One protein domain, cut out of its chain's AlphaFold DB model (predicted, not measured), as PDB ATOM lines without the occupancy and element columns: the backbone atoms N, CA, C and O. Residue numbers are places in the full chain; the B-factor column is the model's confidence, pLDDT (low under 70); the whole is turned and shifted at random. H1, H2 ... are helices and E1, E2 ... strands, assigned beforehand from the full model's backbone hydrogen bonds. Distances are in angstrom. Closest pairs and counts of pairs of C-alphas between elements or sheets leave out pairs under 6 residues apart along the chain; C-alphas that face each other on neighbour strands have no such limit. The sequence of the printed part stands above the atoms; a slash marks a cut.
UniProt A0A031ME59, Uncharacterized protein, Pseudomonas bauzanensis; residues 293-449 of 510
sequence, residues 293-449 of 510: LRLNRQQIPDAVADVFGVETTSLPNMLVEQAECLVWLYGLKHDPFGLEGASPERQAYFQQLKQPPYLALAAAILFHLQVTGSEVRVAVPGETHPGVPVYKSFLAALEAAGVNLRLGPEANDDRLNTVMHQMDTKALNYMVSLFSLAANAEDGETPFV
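This is residues 293 to 449 of the 510 residues of an uncharacterized protein of Pseudomonas bauzanensis (UniProt A0A031ME59). Helices crossed over one another make a body around H2, which runs through its core with H4 and H7 packed on one side and H6 on the other; the hairpin E1 E2 reaches out from this body as an arm. H1 packs on H4, H5 packs on H4, H6 and H7, and H3 folds back beside one end of H2. The printed part has 157 residues with seven named helices and two named strands, in the order H1 H2 H3 H4 E1 E2 H5 H6 H7, and is mostly helix; its one sheet, E1 - E2, is antiparallel. It is compact, with a radius of gyration of the C-alphas of 15.6 A and spans of 46 by 41 by 30 A.

Start at H1, residues 297 to 308, and compare it with H4, residues 356 to 372: they touch at a steep tilt of 40 degrees, the same way, closest at the C-alphas of Ile 300 and Ala 360, 5.6 A. Next comes H2, residues 319 to 334, the hub, which touches five helices. It touches H4 about perpendicular at 74 degrees, with the C-alphas of Ala 323 and Ala 363 closest at 5.0 A. With residues 327 to 331 alone H2 touches H3, residues 344 to 353, closest at the C-alphas of Gly 331 and Phe 350, 6.5 A; they form a helical hairpin. Look then at E1, residues 375 to 380, and E2, residues 383 to 389, an antiparallel hairpin with N 376 and O 388 within hydrogen-bond range at 3.0 A, and N 388 and O 376 at 2.8 A. H5, residues 390 to 400, touches H7, residues 425 to 440, closest at the C-alphas of Val 390 and Ala 427, 5.3 A; H7 does so with residues 427 to 431 alone. H6, residues 409 to 422, touches H2 at a steep tilt of 64 degrees, closest at the C-alphas of Cys 325 and Pro 409, 5.9 A; H4 and H6 are apart. Every O i to N i+4 pair is within hydrogen-bond range in H2, H3, H4, H5 and H7, against 6 of 8 in H1 and 8 of 10 in H6.

Find C-alpha 297 at (35.797, 13.846, 106.958), where H1 begins. H2 runs 22.5 A, H4 24.2 A, E2 17.2 A and H7 21.4 A, ending at C-alpha 440, (48.234, 5.857, 120.336).

The C-alphas farthest apart, of Asn 296 and Gly 382, are 47.2 A apart. The printed part has no cut and no long link. Confidence is under 70 at residues 336, 338 to 342, 377 to 387 and 443 to 444.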
ATOM      1  N   LEU A 293      37.588  14.660 118.168       86.38
ATOM      2  CA  LEU A 293      37.822  13.479 117.341       86.38
ATOM      3  C   LEU A 293      36.509  12.893 116.810       86.38
ATOM      4  O   LEU A 293      36.528  12.052 115.915       86.38
ATOM      5  N   ARG A 294      35.349  13.370 117.279       87.38
ATOM      6  CA  ARG A 294      34.015  12.956 116.806       87.38
ATOM      7  C   ARG A 294      33.604  13.716 115.541       87.38
ATOM      8  O   ARG A 294      32.484  14.210 115.426       87.38
ATOM      9  N   LEU A 295      34.532  13.812 114.593       89.56
ATOM     10  CA  LEU A 295      34.362  14.511 113.322       89.56
ATOM     11  C   LEU A 295      33.961  13.541 112.218       89.56
ATOM     12  O   LEU A 295      34.361  12.381 112.209       89.56
ATOM     13  N   ASN A 296      33.300  14.067 111.196       92.69
ATOM     14  CA  ASN A 296      33.292  13.461 109.872       92.69
ATOM     15  C   ASN A 296      34.385  14.082 108.994       92.69
ATOM     16  O   ASN A 296      34.857  15.190 109.252       92.69
ATOM     17  N   ARG A 297      34.742  13.406 107.894       93.31
ATOM     18  CA  ARG A 297      35.797  13.846 106.958       93.31
ATOM     19  C   ARG A 297      35.668  15.317 106.535       93.31
ATOM     20  O   ARG A 297      36.671  16.014 106.439       93.31
ATOM     21  N   GLN A 298      34.447  15.792 106.284       93.69
ATOM     22  CA  GLN A 298      34.183  17.157 105.812       93.69
ATOM     23  C   GLN A 298      34.449  18.235 106.871       93.69
ATOM     24  O   GLN A 298      34.675  19.379 106.505       93.69
ATOM     25  N   GLN A 299      34.424  17.879 108.158       95.06
ATOM     26  CA  GLN A 299      34.616  18.812 109.274       95.06
ATOM     27  C   GLN A 299      36.092  18.961 109.664       95.06
ATOM     28  O   GLN A 299      36.432  19.844 110.443       95.06
ATOM     29  N   ILE A 300      36.974  18.108 109.129       95.56
ATOM     30  CA  ILE A 300      38.403  18.105 109.462       95.56
ATOM     31  C   ILE A 300      39.074  19.456 109.165       95.56
ATOM     32  O   ILE A 300      39.785  19.935 110.046       95.56
ATOM     33  N   PRO A 301      38.882  20.100 107.993       96.44
ATOM     34  CA  PRO A 301      39.521  21.387 107.719       96.44
ATOM     35  C   PRO A 301      39.138  22.460 108.739       96.44
ATOM     36  O   PRO A 301      40.021  23.120 109.272       96.44
ATOM     37  N   ASP A 302      37.851  22.585 109.065       95.38
ATOM     38  CA  ASP A 302      37.380  23.585 110.026       95.38
ATOM     39  C   ASP A 302      37.919  23.294 111.432       95.38
ATOM     40  O   ASP A 302      38.467  24.181 112.076       95.38
ATOM     41  N   ALA A 303      37.898  22.029 111.865       93.88
ATOM     42  CA  ALA A 303      38.463  21.634 113.153       93.88
ATOM     43  C   ALA A 303      39.970  21.938 113.253       93.88
ATOM     44  O   ALA A 303      40.440  22.409 114.288       93.88
ATOM     45  N   VAL A 304      40.740  21.693 112.185       95.81
ATOM     46  CA  VAL A 304      42.172  22.026 112.144       95.81
ATOM     47  C   VAL A 304      42.368  23.545 112.162       95.81
ATOM     48  O   VAL A 304      43.185  24.042 112.934       95.81
ATOM     49  N   ALA A 305      41.616  24.294 111.359       95.50
ATOM     50  CA  ALA A 305      41.693  25.751 111.328       95.50
ATOM     51  C   ALA A 305      41.426  26.359 112.718       95.50
ATOM     52  O   ALA A 305      42.224  27.162 113.212       95.50
ATOM     53  N   ASP A 306      40.378  25.877 113.388       94.94
ATOM     54  CA  ASP A 306      39.951  26.329 114.708       94.94
ATOM     55  C   ASP A 306      41.025  26.102 115.780       94.94
ATOM     56  O   ASP A 306      41.356  27.024 116.534       94.94
ATOM     57  N   VAL A 307      41.624  24.905 115.857       94.25
ATOM     58  CA  VAL A 307      42.613  24.614 116.915       94.25
ATOM     59  C   VAL A 307      43.927  25.369 116.741       94.25
ATOM     60  O   VAL A 307      44.590  25.660 117.742       94.25
ATOM     61  N   PHE A 308      44.287  25.711 115.500       94.88
ATOM     62  CA  PHE A 308      45.460  26.526 115.184       94.88
ATOM     63  C   PHE A 308      45.154  28.032 115.117       94.88
ATOM     64  O   PHE A 308      46.082  28.826 114.969       94.88
ATOM     65  N   GLY A 309      43.889  28.444 115.269       94.44
ATOM     66  CA  GLY A 309      43.479  29.851 115.271       94.44
ATOM     67  C   GLY A 309      43.689  30.552 113.927       94.44
ATOM     68  O   GLY A 309      44.066  31.725 113.900       94.44
ATOM     69  N   VAL A 310      43.493  29.829 112.823       95.31
ATOM     70  CA  VAL A 310      43.642  30.331 111.449       95.31
ATOM     71  C   VAL A 310      42.326  30.210 110.687       95.31
ATOM     72  O   VAL A 310      41.427  29.486 111.092       95.31
ATOM     73  N   GLU A 311      42.203  30.908 109.561       93.12
ATOM     74  CA  GLU A 311      41.067  30.706 108.657       93.12
ATOM     75  C   GLU A 311      41.233  29.403 107.858       93.12
ATOM     76  O   GLU A 311      42.345  29.072 107.440       93.12
ATOM     77  N   THR A 312      40.133  28.707 107.544       92.38
ATOM     78  CA  THR A 312      40.150  27.484 106.711       92.38
ATOM     79  C   THR A 312      40.819  27.715 105.348       92.38
ATOM     80  O   THR A 312      41.476  26.828 104.810       92.38
ATOM     81  N   THR A 313      40.731  28.934 104.805       90.69
ATOM     82  CA  THR A 313      41.390  29.378 103.559       90.69
ATOM     83  C   THR A 313      42.920  29.398 103.636       90.69
ATOM     84  O   THR A 313      43.581  29.411 102.599       90.69
ATOM     85  N   SER A 314      43.489  29.409 104.845       90.75
ATOM     86  CA  SER A 314      44.937  29.373 105.086       90.75
ATOM     87  C   SER A 314      45.500  27.948 105.099       90.75
ATOM     88  O   SER A 314      46.719  27.767 105.068       90.75
ATOM     89  N   LEU A 315      44.632  26.933 105.151       93.50
ATOM     90  CA  LEU A 315      45.033  25.533 105.092       93.50
ATOM     91  C   LEU A 315      45.393  25.122 103.654       93.50
ATOM     92  O   LEU A 315      44.869  25.683 102.690       93.50
ATOM     93  N   PRO A 316      46.248  24.101 103.465       92.62
ATOM     94  CA  PRO A 316      46.462  23.512 102.150       92.62
ATOM     95  C   PRO A 316      45.157  23.014 101.526       92.62
ATOM     96  O   PRO A 316      44.425  22.242 102.141       92.62
ATOM     97  N   ASN A 317      44.925  23.358 100.256       89.06
ATOM     98  CA  ASN A 317      43.718  22.961  99.514       89.06
ATOM     99  C   ASN A 317      43.452  21.442  99.490       89.06
ATOM    100  O   ASN A 317      42.318  21.039  99.275       89.06
ATOM    101  N   MET A 318      44.491  20.619  99.663       93.88
ATOM    102  CA  MET A 318      44.418  19.150  99.648       93.88
ATOM    103  C   MET A 318      44.861  18.547 100.988       93.88
ATOM    104  O   MET A 318      45.463  17.476 101.016       93.88
ATOM    105  N   LEU A 319      44.690  19.272 102.102       95.50
ATOM    106  CA  LEU A 319      45.210  18.854 103.409       95.50
ATOM    107  C   LEU A 319      44.671  17.482 103.838       95.50
ATOM    108  O   LEU A 319      45.427  16.664 104.356       95.50
ATOM    109  N   VAL A 320      43.383  17.219 103.607       95.50
ATOM    110  CA  VAL A 320      42.749  15.948 103.989       95.50
ATOM    111  C   VAL A 320      43.288  14.802 103.136       95.50
ATOM    112  O   VAL A 320      43.637  13.753 103.662       95.50
ATOM    113  N   GLU A 321      43.451  15.016 101.834       95.75
ATOM    114  CA  GLU A 321      44.015  14.035 100.903       95.75
ATOM    115  C   GLU A 321      45.498  13.751 101.212       95.75
ATOM    116  O   GLU A 321      45.969  12.613 101.137       95.75
ATOM    117  N   GLN A 322      46.255  14.776 101.617       95.50
ATOM    118  CA  GLN A 322      47.622  14.613 102.122       95.50
ATOM    119  C   GLN A 322      47.644  13.799 103.425       95.50
ATOM    120  O   GLN A 322      48.521  12.949 103.600       95.50
ATOM    121  N   ALA A 323      46.684  14.029 104.327       96.19
ATOM    122  CA  ALA A 323      46.545  13.283 105.574       96.19
ATOM    123  C   ALA A 323      46.218  11.805 105.320       96.19
ATOM    124  O   ALA A 323      46.847  10.937 105.923       96.19
ATOM    125  N   GLU A 324      45.325  11.509 104.372       95.12
ATOM    126  CA  GLU A 324      45.035  10.143 103.917       95.12
ATOM    127  C   GLU A 324      46.307   9.436 103.429       95.12
ATOM    128  O   GLU A 324      46.564   8.293 103.809       95.12
ATOM    129  N   CYS A 325      47.154  10.129 102.660       94.75
ATOM    130  CA  CYS A 325      48.437   9.584 102.217       94.75
ATOM    131  C   CYS A 325      49.391   9.312 103.391       94.75
ATOM    132  O   CYS A 325      50.017   8.255 103.426       94.75
ATOM    133  N   LEU A 326      49.505  10.221 104.369       94.81
ATOM    134  CA  LEU A 326      50.353  10.006 105.551       94.81
ATOM    135  C   LEU A 326      49.876   8.807 106.384       94.81
ATOM    136  O   LEU A 326      50.689   7.976 106.787       94.81
ATOM    137  N   VAL A 327      48.569   8.696 106.620       94.50
ATOM    138  CA  VAL A 327      47.971   7.573 107.352       94.50
ATOM    139  C   VAL A 327      48.184   6.255 106.606       94.50
ATOM    140  O   VAL A 327      48.527   5.244 107.219       94.50
ATOM    141  N   TRP A 328      48.064   6.262 105.278       92.94
ATOM    142  CA  TRP A 328      48.351   5.084 104.462       92.94
ATOM    143  C   TRP A 328      49.827   4.683 104.522       92.94
ATOM    144  O   TRP A 328      50.131   3.512 104.722       92.94
ATOM    145  N   LEU A 329      50.755   5.643 104.431       91.50
ATOM    146  CA  LEU A 329      52.193   5.392 104.591       91.50
ATOM    147  C   LEU A 329      52.533   4.859 105.988       91.50
ATOM    148  O   LEU A 329      53.381   3.979 106.115       91.50
ATOM    149  N   TYR A 330      51.866   5.353 107.038       91.06
ATOM    150  CA  TYR A 330      51.960   4.768 108.376       91.06
ATOM    151  C   TYR A 330      51.524   3.298 108.363       91.06
ATOM    152  O   TYR A 330      52.261   2.447 108.861       91.06
ATOM    153  N   GLY A 331      50.379   3.002 107.740       88.44
ATOM    154  CA  GLY A 331      49.868   1.643 107.581       88.44
ATOM    155  C   GLY A 331      50.834   0.725 106.838       88.44
ATOM    156  O   GLY A 331      51.204  -0.314 107.367       88.44
ATOM    157  N   LEU A 332      51.324   1.135 105.664       86.94
ATOM    158  CA  LEU A 332      52.297   0.371 104.871       86.94
ATOM    159  C   LEU A 332      53.585   0.083 105.650       86.94
ATOM    160  O   LEU A 332      54.181  -0.982 105.520       86.94
ATOM    161  N   LYS A 333      54.025   1.033 106.475       83.31
ATOM    162  CA  LYS A 333      55.253   0.901 107.256       83.31
ATOM    163  C   LYS A 333      55.121  -0.011 108.473       83.31
ATOM    164  O   LYS A 333      56.112  -0.605 108.897       83.31
ATOM    165  N   HIS A 334      53.935  -0.056 109.066       79.69
ATOM    166  CA  HIS A 334      53.652  -0.794 110.293       79.69
ATOM    167  C   HIS A 334      52.748  -2.008 110.062       79.69
ATOM    168  O   HIS A 334      52.241  -2.571 111.030       79.69
ATOM    169  N   ASP A 335      52.585  -2.412 108.802       80.62
ATOM    170  CA  ASP A 335      51.762  -3.535 108.382       80.62
ATOM    171  C   ASP A 335      52.256  -4.840 109.034       80.62
ATOM    172  O   ASP A 335      53.347  -5.321 108.705       80.62
ATOM    173  N   PRO A 336      51.488  -5.431 109.965       69.19
ATOM    174  CA  PRO A 336      51.913  -6.632 110.672       69.19
ATOM    175  C   PRO A 336      51.795  -7.897 109.809       69.19
ATOM    176  O   PRO A 336      52.315  -8.941 110.203       69.19
ATOM    177  N   PHE A 337      51.117  -7.823 108.657       75.00
ATOM    178  CA  PHE A 337      50.857  -8.959 107.769       75.00
ATOM    179  C   PHE A 337      51.841  -9.030 106.593       75.00
ATOM    180  O   PHE A 337      51.909 -10.051 105.911       75.00
ATOM    181  N   GLY A 338      52.645  -7.981 106.391       64.50
ATOM    182  CA  GLY A 338      53.617  -7.886 105.305       64.50
ATOM    183  C   GLY A 338      53.001  -7.520 103.949       64.50
ATOM    184  O   GLY A 338      51.804  -7.280 103.814       64.50
ATOM    185  N   LEU A 339      53.855  -7.456 102.922       60.34
ATOM    186  CA  LEU A 339      53.466  -7.068 101.557       60.34
ATOM    187  C   LEU A 339      52.776  -8.205 100.780       60.34
ATOM    188  O   LEU A 339      52.092  -7.953  99.789       60.34
ATOM    189  N   GLU A 340      52.949  -9.455 101.215       53.72
ATOM    190  CA  GLU A 340      52.446 -10.638 100.518       53.72
ATOM    191  C   GLU A 340      51.050 -11.025 101.023       53.72
ATOM    192  O   GLU A 340      50.884 -11.854 101.913       53.72
ATOM    193  N   GLY A 341      50.026 -10.429 100.409       56.06
ATOM    194  CA  GLY A 341      48.657 -10.942 100.451       56.06
ATOM    195  C   GLY A 341      47.589  -9.891 100.734       56.06
ATOM    196  O   GLY A 341      47.647  -9.140 101.703       56.06
ATOM    197  N   ALA A 342      46.538  -9.887  99.913       64.62
ATOM    198  CA  ALA A 342      45.286  -9.187 100.193       64.62
ATOM    199  C   ALA A 342      44.449  -9.981 101.215       64.62
ATOM    200  O   ALA A 342      43.337 -10.413 100.909       64.62
ATOM    201  N   SER A 343      45.001 -10.235 102.406       75.62
ATOM    202  CA  SER A 343      44.256 -10.936 103.449       75.62
ATOM    203  C   SER A 343      43.104 -10.059 103.971       75.62
ATOM    204  O   SER A 343      43.238  -8.827 104.021       75.62
ATOM    205  N   PRO A 344      41.956 -10.647 104.354       80.06
ATOM    206  CA  PRO A 344      40.859  -9.909 104.980       80.06
ATOM    207  C   PRO A 344      41.300  -9.120 106.220       80.06
ATOM    208  O   PRO A 344      40.817  -8.015 106.458       80.06
ATOM    209  N   GLU A 345      42.258  -9.649 106.982       78.25
ATOM    210  CA  GLU A 345      42.820  -9.021 108.178       78.25
ATOM    211  C   GLU A 345      43.625  -7.764 107.830       78.25
ATOM    212  O   GLU A 345      43.469  -6.727 108.479       78.25
ATOM    213  N   ARG A 346      44.425  -7.819 106.757       80.56
ATOM    214  CA  ARG A 346      45.159  -6.660 106.240       80.56
ATOM    215  C   ARG A 346      44.194  -5.583 105.749       80.56
ATOM    216  O   ARG A 346      44.367  -4.408 106.061       80.56
ATOM    217  N   GLN A 347      43.131  -5.969 105.041       82.62
ATOM    218  CA  GLN A 347      42.093  -5.022 104.622       82.62
ATOM    219  C   GLN A 347      41.404  -4.371 105.826       82.62
ATOM    220  O   GLN A 347      41.245  -3.152 105.843       82.62
ATOM    221  N   ALA A 348      41.043  -5.150 106.849       83.56
ATOM    222  CA  ALA A 348      40.449  -4.628 108.077       83.56
ATOM    223  C   ALA A 348      41.380  -3.628 108.785       83.56
ATOM    224  O   ALA A 348      40.919  -2.566 109.203       83.56
ATOM    225  N   TYR A 349      42.684  -3.913 108.842       85.19
ATOM    226  CA  TYR A 349      43.695  -2.997 109.380       85.19
ATOM    227  C   TYR A 349      43.709  -1.649 108.642       85.19
ATOM    228  O   TYR A 349      43.551  -0.598 109.264       85.19
ATOM    229  N   PHE A 350      43.792  -1.652 107.309       85.69
ATOM    230  CA  PHE A 350      43.763  -0.405 106.534       85.69
ATOM    231  C   PHE A 350      42.410   0.321 106.608       85.69
ATOM    232  O   PHE A 350      42.377   1.546 106.516       85.69
ATOM    233  N   GLN A 351      41.293  -0.387 106.801       86.12
ATOM    234  CA  GLN A 351      39.989   0.251 107.031       86.12
ATOM    235  C   GLN A 351      39.903   0.929 108.405       86.12
ATOM    236  O   GLN A 351      39.308   2.000 108.521       86.12
ATOM    237  N   GLN A 352      40.524   0.357 109.439       84.88
ATOM    238  CA  GLN A 352      40.623   0.998 110.754       84.88
ATOM    239  C   GLN A 352      41.463   2.277 110.705       84.88
ATOM    240  O   GLN A 352      41.160   3.234 111.407       84.88
ATOM    241  N   LEU A 353      42.484   2.338 109.851       85.62
ATOM    242  CA  LEU A 353      43.298   3.546 109.708       85.62
ATOM    243  C   LEU A 353      42.543   4.713 109.050       85.62
ATOM    244  O   LEU A 353      42.845   5.865 109.331       85.62
ATOM    245  N   LYS A 354      41.518   4.455 108.230       83.81
ATOM    246  CA  LYS A 354      40.741   5.504 107.534       83.81
ATOM    247  C   LYS A 354      39.741   6.250 108.415       83.81
ATOM    248  O   LYS A 354      38.978   7.073 107.909       83.81
ATOM    249  N   GLN A 355      39.685   5.941 109.706       88.12
ATOM    250  CA  GLN A 355      38.729   6.577 110.600       88.12
ATOM    251  C   GLN A 355      39.005   8.092 110.686       88.12
ATOM    252  O   GLN A 355      40.171   8.500 110.739       88.12
ATOM    253  N   PRO A 356      37.959   8.942 110.713       90.06
ATOM    254  CA  PRO A 356      38.119  10.393 110.787       90.06
ATOM    255  C   PRO A 356      39.052  10.913 111.900       90.06
ATOM    256  O   PRO A 356      39.798  11.847 111.601       90.06
ATOM    257  N   PRO A 357      39.101  10.322 113.120       90.19
ATOM    258  CA  PRO A 357      40.074  10.702 114.147       90.19
ATOM    259  C   PRO A 357      41.519  10.686 113.636       90.19
ATOM    260  O   PRO A 357      42.227  11.685 113.740       90.19
ATOM    261  N   TYR A 358      41.951   9.597 112.996       92.12
ATOM    262  CA  TYR A 358      43.314   9.472 112.475       92.12
ATOM    263  C   TYR A 358      43.614  10.478 111.364       92.12
ATOM    264  O   TYR A 358      44.702  11.057 111.330       92.12
ATOM    265  N   LEU A 359      42.644  10.741 110.489       93.94
ATOM    266  CA  LEU A 359      42.789  11.755 109.446       93.94
ATOM    267  C   LEU A 359      42.933  13.162 110.044       93.94
ATOM    268  O   LEU A 359      43.767  13.937 109.576       93.94
ATOM    269  N   ALA A 360      42.181  13.479 111.100       94.19
ATOM    270  CA  ALA A 360      42.264  14.764 111.787       94.19
ATOM    271  C   ALA A 360      43.625  14.967 112.472       94.19
ATOM    272  O   ALA A 360      44.249  16.019 112.316       94.19
ATOM    273  N   LEU A 361      44.135  13.934 113.154       94.62
ATOM    274  CA  LEU A 361      45.465  13.957 113.769       94.62
ATOM    275  C   LEU A 361      46.570  14.143 112.723       94.62
ATOM    276  O   LEU A 361      47.458  14.981 112.894       94.62
ATOM    277  N   ALA A 362      46.509  13.398 111.617       95.56
ATOM    278  CA  ALA A 362      47.470  13.518 110.527       95.56
ATOM    279  C   ALA A 362      47.421  14.902 109.857       95.56
ATOM    280  O   ALA A 362      48.474  15.494 109.616       95.56
ATOM    281  N   ALA A 363      46.228  15.453 109.613       96.06
ATOM    282  CA  ALA A 363      46.049  16.790 109.045       96.06
ATOM    283  C   ALA A 363      46.649  17.881 109.946       96.06
ATOM    284  O   ALA A 363      47.388  18.743 109.468       96.06
ATOM    285  N   ALA A 364      46.406  17.807 111.256       95.50
ATOM    286  CA  ALA A 364      46.971  18.740 112.225       95.50
ATOM    287  C   ALA A 364      48.504  18.681 112.279       95.50
ATOM    288  O   ALA A 364      49.167  19.717 112.312       95.50
ATOM    289  N   ILE A 365      49.079  17.474 112.236       95.25
ATOM    290  CA  ILE A 365      50.534  17.279 112.182       95.25
ATOM    291  C   ILE A 365      51.110  17.861 110.888       95.25
ATOM    292  O   ILE A 365      52.104  18.583 110.932       95.25
ATOM    293  N   LEU A 366      50.499  17.578 109.735       95.44
ATOM    294  CA  LEU A 366      50.963  18.081 108.441       95.44
ATOM    295  C   LEU A 366      50.937  19.608 108.379       95.44
ATOM    296  O   LEU A 366      51.929  20.214 107.970       95.44
ATOM    297  N   PHE A 367      49.845  20.224 108.834       95.75
ATOM    298  CA  PHE A 367      49.735  21.677 108.889       95.75
ATOM    299  C   PHE A 367      50.768  22.287 109.845       95.75
ATOM    300  O   PHE A 367      51.453  23.243 109.486       95.75
ATOM    301  N   HIS A 368      50.966  21.687 111.023       94.19
ATOM    302  CA  HIS A 368      52.007  22.127 111.949       94.19
ATOM    303  C   HIS A 368      53.399  22.097 111.303       94.19
ATOM    304  O   HIS A 368      54.087  23.113 111.299       94.19
ATOM    305  N   LEU A 369      53.788  20.966 110.699       92.06
ATOM    306  CA  LEU A 369      55.089  20.799 110.039       92.06
ATOM    307  C   LEU A 369      55.299  21.782 108.880       92.06
ATOM    308  O   LEU A 369      56.430  22.197 108.617       92.06
ATOM    309  N   GLN A 370      54.228  22.139 108.171       92.62
ATOM    310  CA  GLN A 370      54.265  23.150 107.122       92.62
ATOM    311  C   GLN A 370      54.558  24.539 107.694       92.62
ATOM    312  O   GLN A 370      55.436  25.231 107.177       92.62
ATOM    313  N   VAL A 371      53.822  24.951 108.729       91.31
ATOM    314  CA  VAL A 371      53.904  26.306 109.297       91.31
ATOM    315  C   VAL A 371      55.218  26.524 110.040       91.31
ATOM    316  O   VAL A 371      55.834  27.579 109.904       91.31
ATOM    317  N   THR A 372      55.683  25.530 110.797       88.69
ATOM    318  CA  THR A 372      56.960  25.621 111.520       88.69
ATOM    319  C   THR A 372      58.170  25.424 110.616       88.69
ATOM    320  O   THR A 372      59.282  25.787 110.999       88.69
ATOM    321  N   GLY A 373      57.977  24.831 109.434       85.00
ATOM    322  CA  GLY A 373      59.071  24.445 108.555       85.00
ATOM    323  C   GLY A 373      60.012  23.431 109.208       85.00
ATOM    324  O   GLY A 373      61.209  23.489 108.948       85.00
ATOM    325  N   SER A 374      59.493  22.542 110.068       84.69
ATOM    326  CA  SER A 374      60.303  21.581 110.825       84.69
ATOM    327  C   SER A 374      61.294  20.831 109.935       84.69
ATOM    328  O   SER A 374      60.932  20.224 108.919       84.69
ATOM    329  N   GLU A 375      62.552  20.824 110.370       83.81
ATOM    330  CA  GLU A 375      63.642  20.116 109.713       83.81
ATOM    331  C   GLU A 375      64.160  18.987 110.596       83.81
ATOM    332  O   GLU A 375      64.408  19.167 111.790       83.81
ATOM    333  N   VAL A 376      64.397  17.828 109.990       75.69
ATOM    334  CA  VAL A 376      65.064  16.710 110.659       75.69
ATOM    335  C   VAL A 376      66.499  16.652 110.179       75.69
ATOM    336  O   VAL A 376      66.778  16.630 108.982       75.69
ATOM    337  N   ARG A 377      67.442  16.615 111.120       68.75
ATOM    338  CA  ARG A 377      68.853  16.447 110.777       68.75
ATOM    339  C   ARG A 377      69.113  15.018 110.333       68.75
ATOM    340  O   ARG A 377      68.968  14.074 111.111       68.75
ATOM    341  N   VAL A 378      69.594  14.871 109.106       53.91
ATOM    342  CA  VAL A 378      70.113  13.597 108.618       53.91
ATOM    343  C   VAL A 378      71.563  13.467 109.071       53.91
ATOM    344  O   VAL A 378      72.501  13.932 108.425       53.91
ATOM    345  N   ALA A 379      71.744  12.857 110.241       46.12
ATOM    346  CA  ALA A 379      73.049  12.391 110.689       46.12
ATOM    347  C   ALA A 379      73.253  10.961 110.178       46.12
ATOM    348  O   ALA A 379      72.639  10.033 110.699       46.12
ATOM    349  N   VAL A 380      74.069  10.770 109.148       42.25
ATOM    350  CA  VAL A 380      74.606   9.441 108.821       42.25
ATOM    351  C   VAL A 380      75.976   9.366 109.497       42.25
ATOM    352  O   VAL A 380      76.689  10.369 109.516       42.25
ATOM    353  N   PRO A 381      76.397   8.237 110.087       35.97
ATOM    354  CA  PRO A 381      77.773   8.100 110.553       35.97
ATOM    355  C   PRO A 381      78.759   8.456 109.431       35.97
ATOM    356  O   PRO A 381      78.855   7.753 108.428       35.97
ATOM    357  N   GLY A 382      79.455   9.584 109.591       34.50
ATOM    358  CA  GLY A 382      80.369  10.112 108.582       34.50
ATOM    359  C   GLY A 382      79.769  11.060 107.542       34.50
ATOM    360  O   GLY A 382      80.553  11.672 106.836       34.50
ATOM    361  N   GLU A 383      78.450  11.276 107.488       35.88
ATOM    362  CA  GLU A 383      77.825  12.326 106.667       35.88
ATOM    363  C   GLU A 383      76.976  13.255 107.541       35.88
ATOM    364  O   GLU A 383      76.091  12.826 108.283       35.88
ATOM    365  N   THR A 384      77.247  14.559 107.467       42.69
ATOM    366  CA  THR A 384      76.393  15.566 108.115       42.69
ATOM    367  C   THR A 384      75.682  16.312 107.008       42.69
ATOM    368  O   THR A 384      76.297  17.130 106.329       42.69
ATOM    369  N   HIS A 385      74.412  15.988 106.800       50.88
ATOM    370  CA  HIS A 385      73.589  16.664 105.806       50.88
ATOM    371  C   HIS A 385      72.885  17.877 106.428       50.88
ATOM    372  O   HIS A 385      72.665  17.901 107.649       50.88
ATOM    373  N   PRO A 386      72.539  18.897 105.621       57.69
ATOM    374  CA  PRO A 386      71.648  19.969 106.057       57.69
ATOM    375  C   PRO A 386      70.309  19.395 106.550       57.69
ATOM    376  O   PRO A 386      69.947  18.262 106.229       57.69
ATOM    377  N   GLY A 387      69.590  20.162 107.375       67.81
ATOM    378  CA  GLY A 387      68.262  19.768 107.843       67.81
ATOM    379  C   GLY A 387      67.338  19.466 106.662       67.81
ATOM    380  O   GLY A 387      67.288  20.225 105.697       67.81
ATOM    381  N   VAL A 388      66.646  18.329 106.713       74.38
ATOM    382  CA  VAL A 388      65.680  17.932 105.688       74.38
ATOM    383  C   VAL A 388      64.318  18.502 106.077       74.38
ATOM    384  O   VAL A 388      63.776  18.085 107.106       74.38
ATOM    385  N   PRO A 389      63.745  19.439 105.293       85.19
ATOM    386  CA  PRO A 389      62.435  20.006 105.582       85.19
ATOM    387  C   PRO A 389      61.371  18.931 105.385       85.19
ATOM    388  O   PRO A 389      61.133  18.466 104.267       85.19
ATOM    389  N   VAL A 390      60.733  18.524 106.477       87.44
ATOM    390  CA  VAL A 390      59.928  17.299 106.533       87.44
ATOM    391  C   VAL A 390      58.708  17.386 105.615       87.44
ATOM    392  O   VAL A 390      58.545  16.552 104.726       87.44
ATOM    393  N   TYR A 391      57.892  18.433 105.777       91.12
ATOM    394  CA  TYR A 391      56.666  18.618 104.992       91.12
ATOM    395  C   TYR A 391      56.952  18.771 103.490       91.12
ATOM    396  O   TYR A 391      56.312  18.131 102.659       91.12
ATOM    397  N   LYS A 392      57.970  19.564 103.128       89.62
ATOM    398  CA  LYS A 392      58.369  19.747 101.722       89.62
ATOM    399  C   LYS A 392      58.871  18.446 101.099       89.62
ATOM    400  O   LYS A 392      58.530  18.154  99.960       89.62
ATOM    401  N   SER A 393      59.645  17.663 101.850       85.94
ATOM    402  CA  SER A 393      60.160  16.372 101.381       85.94
ATOM    403  C   SER A 393      59.042  15.357 101.173       85.94
ATOM    404  O   SER A 393      59.086  14.593 100.215       85.94
ATOM    405  N   PHE A 394      58.020  15.378 102.029       91.31
ATOM    406  CA  PHE A 394      56.819  14.565 101.860       91.31
ATOM    407  C   PHE A 394      56.067  14.919 100.574       91.31
ATOM    408  O   PHE A 394      55.840  14.039  99.749       91.31
ATOM    409  N   LEU A 395      55.754  16.201 100.350       91.94
ATOM    410  CA  LEU A 395      55.066  16.629  99.127       91.94
ATOM    411  C   LEU A 395      55.876  16.324  97.863       91.94
ATOM    412  O   LEU A 395      55.321  15.804  96.898       91.94
ATOM    413  N   ALA A 396      57.184  16.587  97.888       86.50
ATOM    414  CA  ALA A 396      58.069  16.283  96.768       86.50
ATOM    415  C   ALA A 396      58.123  14.776  96.474       86.50
ATOM    416  O   ALA A 396      58.164  14.380  95.313       86.50
ATOM    417  N   ALA A 397      58.094  13.926  97.506       87.44
ATOM    418  CA  ALA A 397      58.067  12.480  97.322       87.44
ATOM    419  C   ALA A 397      56.737  12.000  96.719       87.44
ATOM    420  O   ALA A 397      56.754  11.175  95.808       87.44
ATOM    421  N   LEU A 398      55.599  12.539  97.178       90.44
ATOM    422  CA  LEU A 398      54.287  12.253  96.585       90.44
ATOM    423  C   LEU A 398      54.249  12.644  95.100       90.44
ATOM    424  O   LEU A 398      53.824  11.848  94.262       90.44
ATOM    425  N   GLU A 399      54.729  13.845  94.769       89.31
ATOM    426  CA  GLU A 399      54.793  14.346  93.394       89.31
ATOM    427  C   GLU A 399      55.717  13.489  92.517       89.31
ATOM    428  O   GLU A 399      55.314  13.060  91.437       89.31
ATOM    429  N   ALA A 400      56.923  13.171  92.998       84.56
ATOM    430  CA  ALA A 400      57.896  12.357  92.270       84.56
ATOM    431  C   ALA A 400      57.393  10.929  91.994       84.56
ATOM    432  O   ALA A 400      57.680  10.368  90.937       84.56
ATOM    433  N   ALA A 401      56.608  10.356  92.908       87.62
ATOM    434  CA  ALA A 401      55.949   9.066  92.711       87.62
ATOM    435  C   ALA A 401      54.681   9.151  91.835       87.62
ATOM    436  O   ALA A 401      54.043   8.131  91.562       87.62
ATOM    437  N   GLY A 402      54.290  10.353  91.398       89.06
ATOM    438  CA  GLY A 402      53.103  10.594  90.582       89.06
ATOM    439  C   GLY A 402      51.786  10.391  91.334       89.06
ATOM    440  O   GLY A 402      50.776  10.066  90.704       89.06
ATOM    441  N   VAL A 403      51.784  10.516  92.667       92.44
ATOM    442  CA  VAL A 403      50.577  10.369  93.493       92.44
ATOM    443  C   VAL A 403      49.566  11.437  93.092       92.44
ATOM    444  O   VAL A 403      49.821  12.637  93.191       92.44
ATOM    445  N   ASN A 404      48.383  11.003  92.668       92.12
ATOM    446  CA  ASN A 404      47.285  11.916  92.404       92.12
ATOM    447  C   ASN A 404      46.422  12.023  93.659       92.12
ATOM    448  O   ASN A 404      45.595  11.151  93.897       92.12
ATOM    449  N   LEU A 405      46.586  13.107  94.419       92.06
ATOM    450  CA  LEU A 405      45.845  13.361  95.663       92.06
ATOM    451  C   LEU A 405      44.317  13.379  95.491       92.06
ATOM    452  O   LEU A 405      43.596  13.180  96.454       92.06
ATOM    453  N   ARG A 406      43.797  13.604  94.276       90.81
ATOM    454  CA  ARG A 406      42.344  13.531  94.015       90.81
ATOM    455  C   ARG A 406      41.816  12.101  94.005       90.81
ATOM    456  O   ARG A 406      40.606  11.898  94.035       90.81
ATOM    457  N   LEU A 407      42.712  11.132  93.865       84.94
ATOM    458  CA  LEU A 407      42.406   9.716  93.947       84.94
ATOM    459  C   LEU A 407      42.718   9.266  95.378       84.94
ATOM    460  O   LEU A 407      43.759   9.634  95.920       84.94
ATOM    461  N   GLY A 408      41.824   8.484  95.985       83.56
ATOM    462  CA  GLY A 408      42.042   7.936  97.327       83.56
ATOM    463  C   GLY A 408      43.334   7.106  97.425       83.56
ATOM    464  O   GLY A 408      43.908   6.727  96.394       83.56
ATOM    465  N   PRO A 409      43.812   6.808  98.645       85.69
ATOM    466  CA  PRO A 409      45.092   6.134  98.855       85.69
ATOM    467  C   PRO A 409      45.177   4.757  98.174       85.69
ATOM    468  O   PRO A 409      46.239   4.390  97.685       85.69
ATOM    469  N   GLU A 410      44.065   4.039  98.022       87.25
ATOM    470  CA  GLU A 410      44.004   2.728  97.360       87.25
ATOM    471  C   GLU A 410      44.307   2.819  95.863       87.25
ATOM    472  O   GLU A 410      45.020   1.991  95.305       87.25
ATOM    473  N   ALA A 411      43.807   3.863  95.199       88.00
ATOM    474  CA  ALA A 411      44.096   4.121  93.788       88.00
ATOM    475  C   ALA A 411      45.541   4.613  93.565       88.00
ATOM    476  O   ALA A 411      46.006   4.714  92.424       88.00
ATOM    477  N   ASN A 412      46.242   4.932  94.653       89.06
ATOM    478  CA  ASN A 412      47.643   5.311  94.677       89.06
ATOM    479  C   ASN A 412      48.526   4.266  95.377       89.06
ATOM    480  O   ASN A 412      49.684   4.586  95.614       89.06
ATOM    481  N   ASP A 413      48.049   3.053  95.686       87.19
ATOM    482  CA  ASP A 413      48.777   2.108  96.556       87.19
ATOM    483  C   ASP A 413      50.203   1.815  96.051       87.19
ATOM    484  O   ASP A 413      51.178   2.028  96.772       87.19
ATOM    485  N   ASP A 414      50.360   1.479  94.766       87.38
ATOM    486  CA  ASP A 414      51.675   1.266  94.135       87.38
ATOM    487  C   ASP A 414      52.581   2.513  94.196       87.38
ATOM    488  O   ASP A 414      53.802   2.432  94.376       87.38
ATOM    489  N   ARG A 415      51.985   3.704  94.072       91.88
ATOM    490  CA  ARG A 415      52.706   4.983  94.123       91.88
ATOM    491  C   ARG A 415      53.114   5.327  95.552       91.88
ATOM    492  O   ARG A 415      54.232   5.773  95.772       91.88
ATOM    493  N   LEU A 416      52.260   5.068  96.539       89.19
ATOM    494  CA  LEU A 416      52.567   5.256  97.959       89.19
ATOM    495  C   LEU A 416      53.616   4.242  98.440       89.19
ATOM    496  O   LEU A 416      54.522   4.614  99.186       89.19
ATOM    497  N   ASN A 417      53.599   3.009  97.928       87.50
ATOM    498  CA  ASN A 417      54.708   2.065  98.095       87.50
ATOM    499  C   ASN A 417      56.010   2.608  97.484       87.50
ATOM    500  O   ASN A 417      57.081   2.511  98.082       87.50
ATOM    501  N   THR A 418      55.941   3.270  96.329       85.69
ATOM    502  CA  THR A 418      57.112   3.941  95.743       85.69
ATOM    503  C   THR A 418      57.637   5.066  96.649       85.69
ATOM    504  O   THR A 418      58.846   5.153  96.880       85.69
ATOM    505  N   VAL A 419      56.749   5.872  97.245       86.38
ATOM    506  CA  VAL A 419      57.100   6.917  98.229       86.38
ATOM    507  C   VAL A 419      57.822   6.318  99.437       86.38
ATOM    508  O   VAL A 419      58.880   6.824  99.811       86.38
ATOM    509  N   MET A 420      57.324   5.208  99.995       84.06
ATOM    510  CA  MET A 420      57.980   4.468 101.088       84.06
ATOM    511  C   MET A 420      59.439   4.103 100.768       84.06
ATOM    512  O   MET A 420      60.298   4.088 101.658       84.06
ATOM    513  N   HIS A 421      59.747   3.812  99.502       78.12
ATOM    514  CA  HIS A 421      61.090   3.417  99.087       78.12
ATOM    515  C   HIS A 421      62.006   4.586  98.707       78.12
ATOM    516  O   HIS A 421      63.226   4.473  98.865       78.12
ATOM    517  N   GLN A 422      61.440   5.688  98.214       75.06
ATOM    518  CA  GLN A 422      62.194   6.795  97.621       75.06
ATOM    519  C   GLN A 422      62.308   8.032  98.516       75.06
ATOM    520  O   GLN A 422      63.278   8.780  98.372       75.06
ATOM    521  N   MET A 423      61.365   8.244  99.438       81.69
ATOM    522  CA  MET A 423      61.430   9.336 100.409       81.69
ATOM    523  C   MET A 423      62.624   9.146 101.353       81.69
ATOM    524  O   MET A 423      63.029   8.020 101.659       81.69
ATOM    525  N   ASP A 424      63.184  10.255 101.841       78.25
ATOM    526  CA  ASP A 424      64.157  10.226 102.931       78.25
ATOM    527  C   ASP A 424      63.564   9.461 104.127       78.25
ATOM    528  O   ASP A 424      62.511   9.822 104.669       78.25
ATOM    529  N   THR A 425      64.227   8.375 104.534       73.25
ATOM    530  CA  THR A 425      63.663   7.498 105.565       73.25
ATOM    531  C   THR A 425      63.629   8.160 106.933       73.25
ATOM    532  O   THR A 425      62.795   7.773 107.745       73.25
ATOM    533  N   LYS A 426      64.477   9.156 107.221       76.44
ATOM    534  CA  LYS A 426      64.450   9.884 108.496       76.44
ATOM    535  C   LYS A 426      63.283  10.861 108.543       76.44
ATOM    536  O   LYS A 426      62.578  10.875 109.549       76.44
ATOM    537  N   ALA A 427      63.024  11.600 107.463       83.19
ATOM    538  CA  ALA A 427      61.843  12.458 107.350       83.19
ATOM    539  C   ALA A 427      60.546  11.637 107.456       83.19
ATOM    540  O   ALA A 427      59.660  11.974 108.244       83.19
ATOM    541  N   LEU A 428      60.471  10.502 106.750       85.69
ATOM    542  CA  LEU A 428      59.343   9.575 106.850       85.69
ATOM    543  C   LEU A 428      59.215   8.983 108.262       85.69
ATOM    544  O   LEU A 428      58.126   8.948 108.832       85.69
ATOM    545  N   ASN A 429      60.324   8.533 108.863       83.75
ATOM    546  CA  ASN A 429      60.347   8.026 110.237       83.75
ATOM    547  C   ASN A 429      59.851   9.056 111.238       83.75
ATOM    548  O   ASN A 429      59.104   8.696 112.143       83.75
ATOM    549  N   TYR A 430      60.233  10.312 111.060       86.75
ATOM    550  CA  TYR A 430      59.820  11.402 111.917       86.75
ATOM    551  C   TYR A 430      58.319  11.695 111.813       86.75
ATOM    552  O   TYR A 430      57.646  11.713 112.840       86.75
ATOM    553  N   MET A 431      57.766  11.818 110.600       89.25
ATOM    554  CA  MET A 431      56.321  12.039 110.406       89.25
ATOM    555  C   MET A 431      55.479  10.900 110.976       89.25
ATOM    556  O   MET A 431      54.532  11.131 111.722       89.25
ATOM    557  N   VAL A 432      55.864   9.661 110.669       89.19
ATOM    558  CA  VAL A 432      55.196   8.459 111.176       89.19
ATOM    559  C   VAL A 432      55.323   8.373 112.701       89.19
ATOM    560  O   VAL A 432      54.383   7.945 113.362       89.19
ATOM    561  N   SER A 433      56.441   8.810 113.289       88.06
ATOM    562  CA  SER A 433      56.608   8.824 114.751       88.06
ATOM    563  C   SER A 433      55.721   9.868 115.426       88.06
ATOM    564  O   SER A 433      55.105   9.542 116.438       88.06
ATOM    565  N   LEU A 434      55.599  11.077 114.860       90.81
ATOM    566  CA  LEU A 434      54.647  12.095 115.329       90.81
ATOM    567  C   LEU A 434      53.214  11.558 115.283       90.81
ATOM    568  O   LEU A 434      52.503  11.606 116.284       90.81
ATOM    569  N   PHE A 435      52.824  10.976 114.147       91.75
ATOM    570  CA  PHE A 435      51.500  10.384 113.989       91.75
ATOM    571  C   PHE A 435      51.270   9.234 114.978       91.75
ATOM    572  O   PHE A 435      50.259   9.220 115.668       91.75
ATOM    573  N   SER A 436      52.238   8.329 115.142       89.06
ATOM    574  CA  SER A 436      52.154   7.213 116.093       89.06
ATOM    575  C   SER A 436      52.011   7.667 117.550       89.06
ATOM    576  O   SER A 436      51.358   6.985 118.333       89.06
ATOM    577  N   LEU A 437      52.647   8.777 117.946       88.00
ATOM    578  CA  LEU A 437      52.496   9.331 119.296       88.00
ATOM    579  C   LEU A 437      51.094   9.902 119.525       88.00
ATOM    580  O   LEU A 437      50.531   9.681 120.593       88.00
ATOM    581  N   ALA A 438      50.540  10.606 118.535       88.62
ATOM    582  CA  ALA A 438      49.196  11.166 118.619       88.62
ATOM    583  C   ALA A 438      48.116  10.075 118.566       88.62
ATOM    584  O   ALA A 438      47.241  10.041 119.422       88.62
ATOM    585  N   ALA A 439      48.213   9.159 117.598       87.31
ATOM    586  CA  ALA A 439      47.241   8.092 117.374       87.31
ATOM    587  C   ALA A 439      47.140   7.135 118.567       87.31
ATOM    588  O   ALA A 439      46.046   6.786 118.978       87.31
ATOM    589  N   ASN A 440      48.268   6.755 119.178       80.75
ATOM    590  CA  ASN A 440      48.234   5.857 120.336       80.75
ATOM    591  C   ASN A 440      47.689   6.521 121.609       80.75
ATOM    592  O   ASN A 440      47.330   5.808 122.534       80.75
ATOM    593  N   ALA A 441      47.669   7.856 121.672       78.44
ATOM    594  CA  ALA A 441      47.118   8.596 122.801       78.44
ATOM    595  C   ALA A 441      45.598   8.814 122.700       78.44
ATOM    596  O   ALA A 441      45.005   9.359 123.631       78.44
ATOM    597  N   GLU A 442      44.978   8.413 121.586       75.69
ATOM    598  CA  GLU A 442      43.531   8.272 121.483       75.69
ATOM    599  C   GLU A 442      43.088   7.066 122.326       75.69
ATOM    600  O   GLU A 442      43.501   5.935 122.076       75.69
ATOM    601  N   ASP A 443      42.234   7.295 123.324       67.00
ATOM    602  CA  ASP A 443      41.668   6.225 124.156       67.00
ATOM    603  C   ASP A 443      40.302   5.719 123.653       67.00
ATOM    604  O   ASP A 443      39.735   4.794 124.230       67.00
ATOM    605  N   GLY A 444      39.771   6.308 122.574       67.50
ATOM    606  CA  GLY A 444      38.496   5.958 121.940       67.50
ATOM    607  C   GLY A 444      37.243   6.332 122.748       67.50
ATOM    608  O   GLY A 444      36.129   6.247 122.229       67.50
ATOM    609  N   GLU A 445      37.397   6.762 124.001       71.44
ATOM    610  CA  GLU A 445      36.297   7.179 124.879       71.44
ATOM    611  C   GLU A 445      36.125   8.701 124.855       71.44
ATOM    612  O   GLU A 445      35.005   9.238 124.810       71.44
ATOM    613  N   THR A 446      37.252   9.409 124.869       72.38
ATOM    614  CA  THR A 446      37.285  10.863 124.924       72.38
ATOM    615  C   THR A 446      37.111  11.482 123.538       72.38
ATOM    616  O   THR A 446      37.559  10.938 122.529       72.38
ATOM    617  N   PRO A 447      36.438  12.644 123.443       81.12
ATOM    618  CA  PRO A 447      36.337  13.359 122.183       81.12
ATOM    619  C   PRO A 447      37.634  14.089 121.820       81.12
ATOM    620  O   PRO A 447      37.614  14.833 120.866       81.12
ATOM    621  N   PHE A 448      38.746  13.963 122.542       84.12
ATOM    622  CA  PHE A 448      39.980  14.700 122.246       84.12
ATOM    623  C   PHE A 448      41.207  13.915 122.704       84.12
ATOM    624  O   PHE A 448      41.110  13.059 123.573       84.12
ATOM    625  N   VAL A 449      42.389  14.236 122.177       82.38
ATOM    626  CA  VAL A 449      43.633  13.590 122.625       82.38
ATOM    627  C   VAL A 449      44.069  14.129 123.986       82.38
ATOM    628  O   VAL A 449      44.314  15.327 124.150       82.38
TER     629      VAL A 449